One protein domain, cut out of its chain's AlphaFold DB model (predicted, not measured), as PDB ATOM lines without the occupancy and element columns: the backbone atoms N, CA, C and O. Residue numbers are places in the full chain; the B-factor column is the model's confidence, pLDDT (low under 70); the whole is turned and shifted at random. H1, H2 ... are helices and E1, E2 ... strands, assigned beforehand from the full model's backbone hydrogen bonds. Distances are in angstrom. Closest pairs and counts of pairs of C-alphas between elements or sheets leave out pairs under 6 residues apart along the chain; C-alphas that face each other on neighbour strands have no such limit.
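AT A GLANCE: This is residues 14 to 67 of the 168 residues of an uncharacterized protein of Clostridiaceae bacterium (UniProt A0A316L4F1). A long stretch with no named element, residues 14 to 34, starts near a two-stranded hairpin, E1 and E2, and swings out in a wide loop to helix H1, which leads back to the hairpin. The short helix H2 follows at the end of E2, and residues 31 to 36 stick out. The printed part has 54 residues, with two named helices and two named strands in the order H1, E1, E2, H2; the sheet, E1 - E2, is antiparallel. The class is mixed, helices and strands, with under half of the residues in named elements. The whole is only just compact, close to loose, with a radius of gyration of the C-alphas of 12.1 A and spans of 34 by 28 by 19 A.

HOW THE PARTS SIT: E1, residues 48 to 52, and E2, residues 58 to 62, form a hairpin, their directions at 153 degrees. N 49 and O 61 are within hydrogen-bond range at 2.8 A, as are N 59 and O 51 at 2.8 A. The closest C-alphas of H1, residues 35 to 45, and E1 are those of Ala 43 and Glu 49, 6.1 A apart. Those of E1 and H2, residues 63 to 66, are Ala 48 and Leu 63, at 5.1 A. H1 and H2 are apart. In H1 every O i to N i+4 pair is within hydrogen-bond range; H2 is too short for such a pair.

IN THESE COORDINATES: H1 begins at C-alpha 35 (98.538, 205.535, 131.564) and measures 15.4 A. E1 measures 13.6 A and E2 13.8 A. H2 ends at C-alpha 66 (120.810, 210.787, 123.586).

THE WHOLE: The C-alphas farthest apart, those of Ala 31 and Val 67, are 36.0 A apart. The printed part has no cut, and the links H1 to E1, E1 to E2 and E2 to H2 are tight. The mean pLDDT of the printed part is 76.2; residues 23 to 24, 31 and 63 to 67 are under 70.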
ATOM      1  N   PHE A  14     106.348 214.387 118.814       82.56
ATOM      2  CA  PHE A  14     107.256 213.325 118.397       82.56
ATOM      3  C   PHE A  14     108.403 213.925 117.602       82.56
ATOM      4  O   PHE A  14     108.188 214.800 116.758       82.56
ATOM      5  N   ASP A  15     109.608 213.428 117.855       81.12
ATOM      6  CA  ASP A  15     110.738 213.708 116.988       81.12
ATOM      7  C   ASP A  15     110.429 213.296 115.529       81.12
ATOM      8  O   ASP A  15     109.805 212.247 115.305       81.12
ATOM      9  N   PRO A  16     110.847 214.086 114.519       79.69
ATOM     10  CA  PRO A  16     110.609 213.772 113.112       79.69
ATOM     11  C   PRO A  16     111.111 212.390 112.674       79.69
ATOM     12  O   PRO A  16     110.564 211.828 111.725       79.69
ATOM     13  N   SER A  17     112.109 211.825 113.359       77.06
ATOM     14  CA  SER A  17     112.621 210.473 113.104       77.06
ATOM     15  C   SER A  17     111.567 209.372 113.264       77.06
ATOM     16  O   SER A  17     111.669 208.336 112.609       77.06
ATOM     17  N   PHE A  18     110.516 209.601 114.059       78.19
ATOM     18  CA  PHE A  18     109.437 208.633 114.276       78.19
ATOM     19  C   PHE A  18     108.308 208.712 113.243       78.19
ATOM     20  O   PHE A  18     107.396 207.878 113.248       78.19
ATOM     21  N   ILE A  19     108.330 209.699 112.343       76.94
ATOM     22  CA  ILE A  19     107.267 209.878 111.351       76.94
ATOM     23  C   ILE A  19     107.239 208.672 110.402       76.94
ATOM     24  O   ILE A  19     108.192 208.392 109.682       76.94
ATOM     25  N   GLY A  20     106.103 207.971 110.371       71.81
ATOM     26  CA  GLY A  20     105.890 206.800 109.511       71.81
ATOM     27  C   GLY A  20     106.287 205.461 110.140       71.81
ATOM     28  O   GLY A  20     106.027 204.417 109.536       71.81
ATOM     29  N   MET A  21     106.840 205.465 111.356       70.31
ATOM     30  CA  MET A  21     107.076 204.241 112.117       70.31
ATOM     31  C   MET A  21     105.755 203.645 112.616       70.31
ATOM     32  O   MET A  21     104.801 204.354 112.938       70.31
ATOM     33  N   ARG A  22     105.686 202.312 112.658       70.06
ATOM     34  CA  ARG A  22     104.526 201.573 113.167       70.06
ATOM     35  C   ARG A  22     104.928 200.791 114.401       70.06
ATOM     36  O   ARG A  22     105.956 200.120 114.398       70.06
ATOM     37  N   THR A  23     104.086 200.850 115.426       69.12
ATOM     38  CA  THR A  23     104.224 199.997 116.602       69.12
ATOM     39  C   THR A  23     104.041 198.539 116.201       69.12
ATOM     40  O   THR A  23     103.190 198.195 115.378       69.12
ATOM     41  N   GLN A  24     104.879 197.673 116.758       62.47
ATOM     42  CA  GLN A  24     104.917 196.266 116.367       62.47
ATOM     43  C   GLN A  24     103.758 195.459 116.927       62.47
ATOM     44  O   GLN A  24     103.255 194.532 116.296       62.47
ATOM     45  N   GLN A  25     103.352 195.811 118.142       71.31
ATOM     46  CA  GLN A  25     102.285 195.149 118.859       71.31
ATOM     47  C   GLN A  25     101.329 196.187 119.411       71.31
ATOM     48  O   GLN A  25     101.713 197.289 119.810       71.31
ATOM     49  N   THR A  26     100.056 195.812 119.456       76.12
ATOM     50  CA  THR A  26      99.048 196.612 120.139       76.12
ATOM     51  C   THR A  26      99.365 196.617 121.627       76.12
ATOM     52  O   THR A  26      99.266 195.577 122.274       76.12
ATOM     53  N   ILE A  27      99.723 197.782 122.162       78.12
ATOM     54  CA  ILE A  27      99.925 197.966 123.598       78.12
ATOM     55  C   ILE A  27      98.574 197.771 124.281       78.12
ATOM     56  O   ILE A  27      97.581 198.409 123.925       78.12
ATOM     57  N   ARG A  28      98.528 196.845 125.235       74.62
ATOM     58  CA  ARG A  28      97.343 196.562 126.041       74.62
ATOM     59  C   ARG A  28      97.689 196.865 127.484       74.62
ATOM     60  O   ARG A  28      98.709 196.389 127.961       74.62
ATOM     61  N   ALA A  29      96.831 197.640 128.134       74.31
ATOM     62  CA  ALA A  29      96.869 197.820 129.573       74.31
ATOM     63  C   ALA A  29      95.709 197.057 130.208       74.31
ATOM     64  O   ALA A  29      94.589 197.059 129.677       74.31
ATOM     65  N   GLU A  30      95.976 196.400 131.328       76.56
ATOM     66  CA  GLU A  30      94.949 195.739 132.122       76.56
ATOM     67  C   GLU A  30      94.150 196.744 132.965       76.56
ATOM     68  O   GLU A  30      94.546 197.889 133.206       76.56
ATOM     69  N   ALA A  31      92.966 196.324 133.412       67.62
ATOM     70  CA  ALA A  31      92.107 197.162 134.234       67.62
ATOM     71  C   ALA A  31      92.767 197.431 135.600       67.62
ATOM     72  O   ALA A  31      92.868 196.533 136.431       67.62
ATOM     73  N   GLY A  32      93.173 198.680 135.836       73.44
ATOM     74  CA  GLY A  32      93.859 199.111 137.061       73.44
ATOM     75  C   GLY A  32      95.269 199.655 136.825       73.44
ATOM     76  O   GLY A  32      95.837 200.259 137.732       73.44
ATOM     77  N   GLU A  33      95.813 199.500 135.619       73.19
ATOM     78  CA  GLU A  33      97.107 200.074 135.254       73.19
ATOM     79  C   GLU A  33      97.023 201.582 134.967       73.19
ATOM     80  O   GLU A  33      95.982 202.123 134.582       73.19
ATOM     81  N   ASN A  34      98.141 202.278 135.183       81.25
ATOM     82  CA  ASN A  34      98.257 203.715 134.947       81.25
ATOM     83  C   ASN A  34      98.607 203.985 133.476       81.25
ATOM     84  O   ASN A  34      99.399 203.264 132.887       81.25
ATOM     85  N   TYR A  35      98.130 205.087 132.901       77.62
ATOM     86  CA  TYR A  35      98.538 205.535 131.564       77.62
ATOM     87  C   TYR A  35     100.055 205.684 131.406       77.62
ATOM     88  O   TYR A  35     100.571 205.507 130.306       77.62
ATOM     89  N   GLY A  36     100.778 205.942 132.500       79.19
ATOM     90  CA  GLY A  36     102.239 205.922 132.503       79.19
ATOM     91  C   GLY A  36     102.837 204.600 132.004       79.19
ATOM     92  O   GLY A  36     103.816 204.640 131.273       79.19
ATOM     93  N   THR A  37     102.231 203.443 132.306       81.00
ATOM     94  CA  THR A  37     102.742 202.138 131.837       81.00
ATOM     95  C   THR A  37     102.540 201.958 130.334       81.00
ATOM     96  O   THR A  37     103.391 201.396 129.654       81.00
ATOM     97  N   VAL A  38     101.449 202.503 129.790       83.56
ATOM     98  CA  VAL A  38     101.188 202.522 128.344       83.56
ATOM     99  C   VAL A  38     102.195 203.414 127.625       83.56
ATOM    100  O   VAL A  38     102.708 203.032 126.574       83.56
ATOM    101  N   ILE A  39     102.491 204.589 128.187       85.19
ATOM    102  CA  ILE A  39     103.486 205.524 127.643       85.19
ATOM    103  C   ILE A  39     104.883 204.902 127.690       85.19
ATOM    104  O   ILE A  39     105.614 204.988 126.710       85.19
ATOM    105  N   ASP A  40     105.226 204.223 128.782       83.44
ATOM    106  CA  ASP A  40     106.509 203.539 128.946       83.44
ATOM    107  C   ASP A  40     106.677 202.372 127.958       83.44
ATOM    108  O   ASP A  40     107.708 202.240 127.293       83.44
ATOM    109  N   ALA A  41     105.623 201.575 127.764       81.06
ATOM    110  CA  ALA A  41     105.598 200.527 126.748       81.06
ATOM    111  C   ALA A  41     105.738 201.101 125.328       81.06
ATOM    112  O   ALA A  41     106.445 200.527 124.499       81.06
ATOM    113  N   LEU A  42     105.110 202.248 125.047       82.50
ATOM    114  CA  LEU A  42     105.215 202.939 123.760       82.50
ATOM    115  C   LEU A  42     106.623 203.494 123.525       82.50
ATOM    116  O   LEU A  42     107.180 203.300 122.446       82.50
ATOM    117  N   ALA A  43     107.219 204.123 124.535       81.25
ATOM    118  CA  ALA A  43     108.590 204.614 124.491       81.25
ATOM    119  C   ALA A  43     109.591 203.469 124.270       81.25
ATOM    120  O   ALA A  43     110.474 203.567 123.419       81.25
ATOM    121  N   THR A  44     109.382 202.336 124.945       78.69
ATOM    122  CA  THR A  44     110.186 201.120 124.763       78.69
ATOM    123  C   THR A  44     110.080 200.577 123.337       78.69
ATOM    124  O   THR A  44     111.098 200.230 122.745       78.69
ATOM    125  N   GLN A  45     108.872 200.520 122.761       77.88
ATOM    126  CA  GLN A  45     108.667 200.054 121.382       77.88
ATOM    127  C   GLN A  45     109.297 200.975 120.331       77.88
ATOM    128  O   GLN A  45     109.710 200.500 119.276       77.88
ATOM    129  N   LEU A  46     109.342 202.279 120.599       75.38
ATOM    130  CA  LEU A  46     109.938 203.275 119.709       75.38
ATOM    131  C   LEU A  46     111.437 203.476 119.956       75.38
ATOM    132  O   LEU A  46     112.044 204.287 119.262       75.38
ATOM    133  N   SER A  47     112.031 202.781 120.934       73.94
ATOM    134  CA  SER A  47     113.406 203.041 121.374       73.94
ATOM    135  C   SER A  47     113.626 204.540 121.635       73.94
ATOM    136  O   SER A  47     114.564 205.162 121.131       73.94
ATOM    137  N   ALA A  48     112.710 205.127 122.404       78.31
ATOM    138  CA  ALA A  48     112.623 206.554 122.667       78.31
ATOM    139  C   ALA A  48     112.659 206.843 124.172       78.31
ATOM    140  O   ALA A  48     112.165 206.056 124.978       78.31
ATOM    141  N   GLU A  49     113.180 208.005 124.551       81.12
ATOM    142  CA  GLU A  49     112.945 208.596 125.868       81.12
ATOM    143  C   GLU A  49     111.793 209.601 125.780       81.12
ATOM    144  O   GLU A  49     111.553 210.207 124.732       81.12
ATOM    145  N   TYR A  50     111.071 209.789 126.885       85.38
ATOM    146  CA  TYR A  50     109.980 210.754 126.961       85.38
ATOM    147  C   TYR A  50     110.130 211.682 128.165       85.38
ATOM    148  O   TYR A  50     110.582 211.273 129.235       85.38
ATOM    149  N   TYR A  51     109.739 212.943 128.001       84.38
ATOM    150  CA  TYR A  51     109.744 213.931 129.079       84.38
ATOM    151  C   TYR A  51     108.680 215.010 128.862       84.38
ATOM    152  O   TYR A  51     108.175 215.196 127.756       84.38
ATOM    153  N   TYR A  52     108.354 215.751 129.925       84.56
ATOM    154  CA  TYR A  52     107.555 216.972 129.819       84.56
ATOM    155  C   TYR A  52     108.469 218.186 129.701       84.56
ATOM    156  O   TYR A  52     109.333 218.405 130.552       84.56
ATOM    157  N   ASN A  53     108.282 218.989 128.656       80.75
ATOM    158  CA  ASN A  53     109.019 220.242 128.516       80.75
ATOM    159  C   ASN A  53     108.521 221.300 129.529       80.75
ATOM    160  O   ASN A  53     107.489 221.135 130.180       80.75
ATOM    161  N   SER A  54     109.224 222.431 129.635       79.94
ATOM    162  CA  SER A  54     108.847 223.541 130.532       79.94
ATOM    163  C   SER A  54     107.479 224.166 130.223       79.94
ATOM    164  O   SER A  54     106.908 224.862 131.059       79.94
ATOM    165  N   VAL A  55     106.944 223.910 129.028       82.88
ATOM    166  CA  VAL A  55     105.632 224.369 128.561       82.88
ATOM    167  C   VAL A  55     104.536 223.337 128.881       82.88
ATOM    168  O   VAL A  55     103.351 223.644 128.746       82.88
ATOM    169  N   GLY A  56     104.887 222.140 129.357       79.06
ATOM    170  CA  GLY A  56     103.960 221.063 129.703       79.06
ATOM    171  C   GLY A  56     103.517 220.199 128.520       79.06
ATOM    172  O   GLY A  56     102.458 219.595 128.598       79.06
ATOM    173  N   ASN A  57     104.274 220.152 127.421       84.56
ATOM    174  CA  ASN A  57     104.062 219.171 126.353       84.56
ATOM    175  C   ASN A  57     104.823 217.879 126.656       84.56
ATOM    176  O   ASN A  57     106.017 217.935 126.966       84.56
ATOM    177  N   LEU A  58     104.161 216.735 126.481       85.06
ATOM    178  CA  LEU A  58     104.819 215.434 126.432       85.06
ATOM    179  C   LEU A  58     105.621 215.319 125.131       85.06
ATOM    180  O   LEU A  58     105.062 215.491 124.049       85.06
ATOM    181  N   CYS A  59     106.916 215.042 125.228       85.31
ATOM    182  CA  CYS A  59     107.810 214.944 124.079       85.31
ATOM    183  C   CYS A  59     108.492 213.573 124.038       85.31
ATOM    184  O   CYS A  59     108.939 213.103 125.082       85.31
ATOM    185  N   PHE A  60     108.606 212.973 122.851       83.75
ATOM    186  CA  PHE A  60     109.327 211.721 122.595       83.75
ATOM    187  C   PHE A  60     110.559 211.990 121.735       83.75
ATOM    188  O   PHE A  60     110.432 212.557 120.650       83.75
ATOM    189  N   TYR A  61     111.723 211.535 122.195       81.00
ATOM    190  CA  TYR A  61     113.009 211.708 121.521       81.00
ATOM    191  C   TYR A  61     113.708 210.362 121.305       81.00
ATOM    192  O   TYR A  61     113.685 209.520 122.204       81.00
ATOM    193  N   PRO A  62     114.340 210.133 120.141       74.88
ATOM    194  CA  PRO A  62     115.058 208.899 119.857       74.88
ATOM    195  C   PRO A  62     116.242 208.728 120.797       74.88
ATOM    196  O   PRO A  62     117.003 209.666 121.046       74.88
ATOM    197  N   LEU A  63     116.450 207.489 121.252       67.31
ATOM    198  CA  LEU A  63     117.617 207.130 122.052       67.31
ATOM    199  C   LEU A  63     118.921 207.512 121.340       67.31
ATOM    200  O   LEU A  63     119.878 207.861 122.020       67.31
ATOM    201  N   ASN A  64     118.957 207.537 120.003       56.19
ATOM    202  CA  ASN A  64     120.173 207.804 119.234       56.19
ATOM    203  C   ASN A  64     120.717 209.246 119.391       56.19
ATOM    204  O   ASN A  64     121.928 209.437 119.472       56.19
ATOM    205  N   GLU A  65     119.860 210.265 119.546       51.97
ATOM    206  CA  GLU A  65     120.322 211.628 119.891       51.97
ATOM    207  C   GLU A  65     120.735 211.756 121.360       51.97
ATOM    208  O   GLU A  65     121.487 212.657 121.735       51.97
ATOM    209  N   THR A  66     120.306 210.825 122.216       49.44
ATOM    210  CA  THR A  66     120.810 210.787 123.586       49.44
ATOM    211  C   THR A  66     122.250 210.290 123.647       49.44
ATOM    212  O   THR A  66     122.858 210.509 124.690       49.44
ATOM    213  N   VAL A  67     122.789 209.631 122.604       50.34
ATOM    214  CA  VAL A  67     124.058 208.865 122.626       50.34
ATOM    215  C   VAL A  67     125.293 209.748 122.771       50.34
ATOM    216  O   VAL A  67     126.227 209.359 123.474       50.34
TER     217      VAL A  67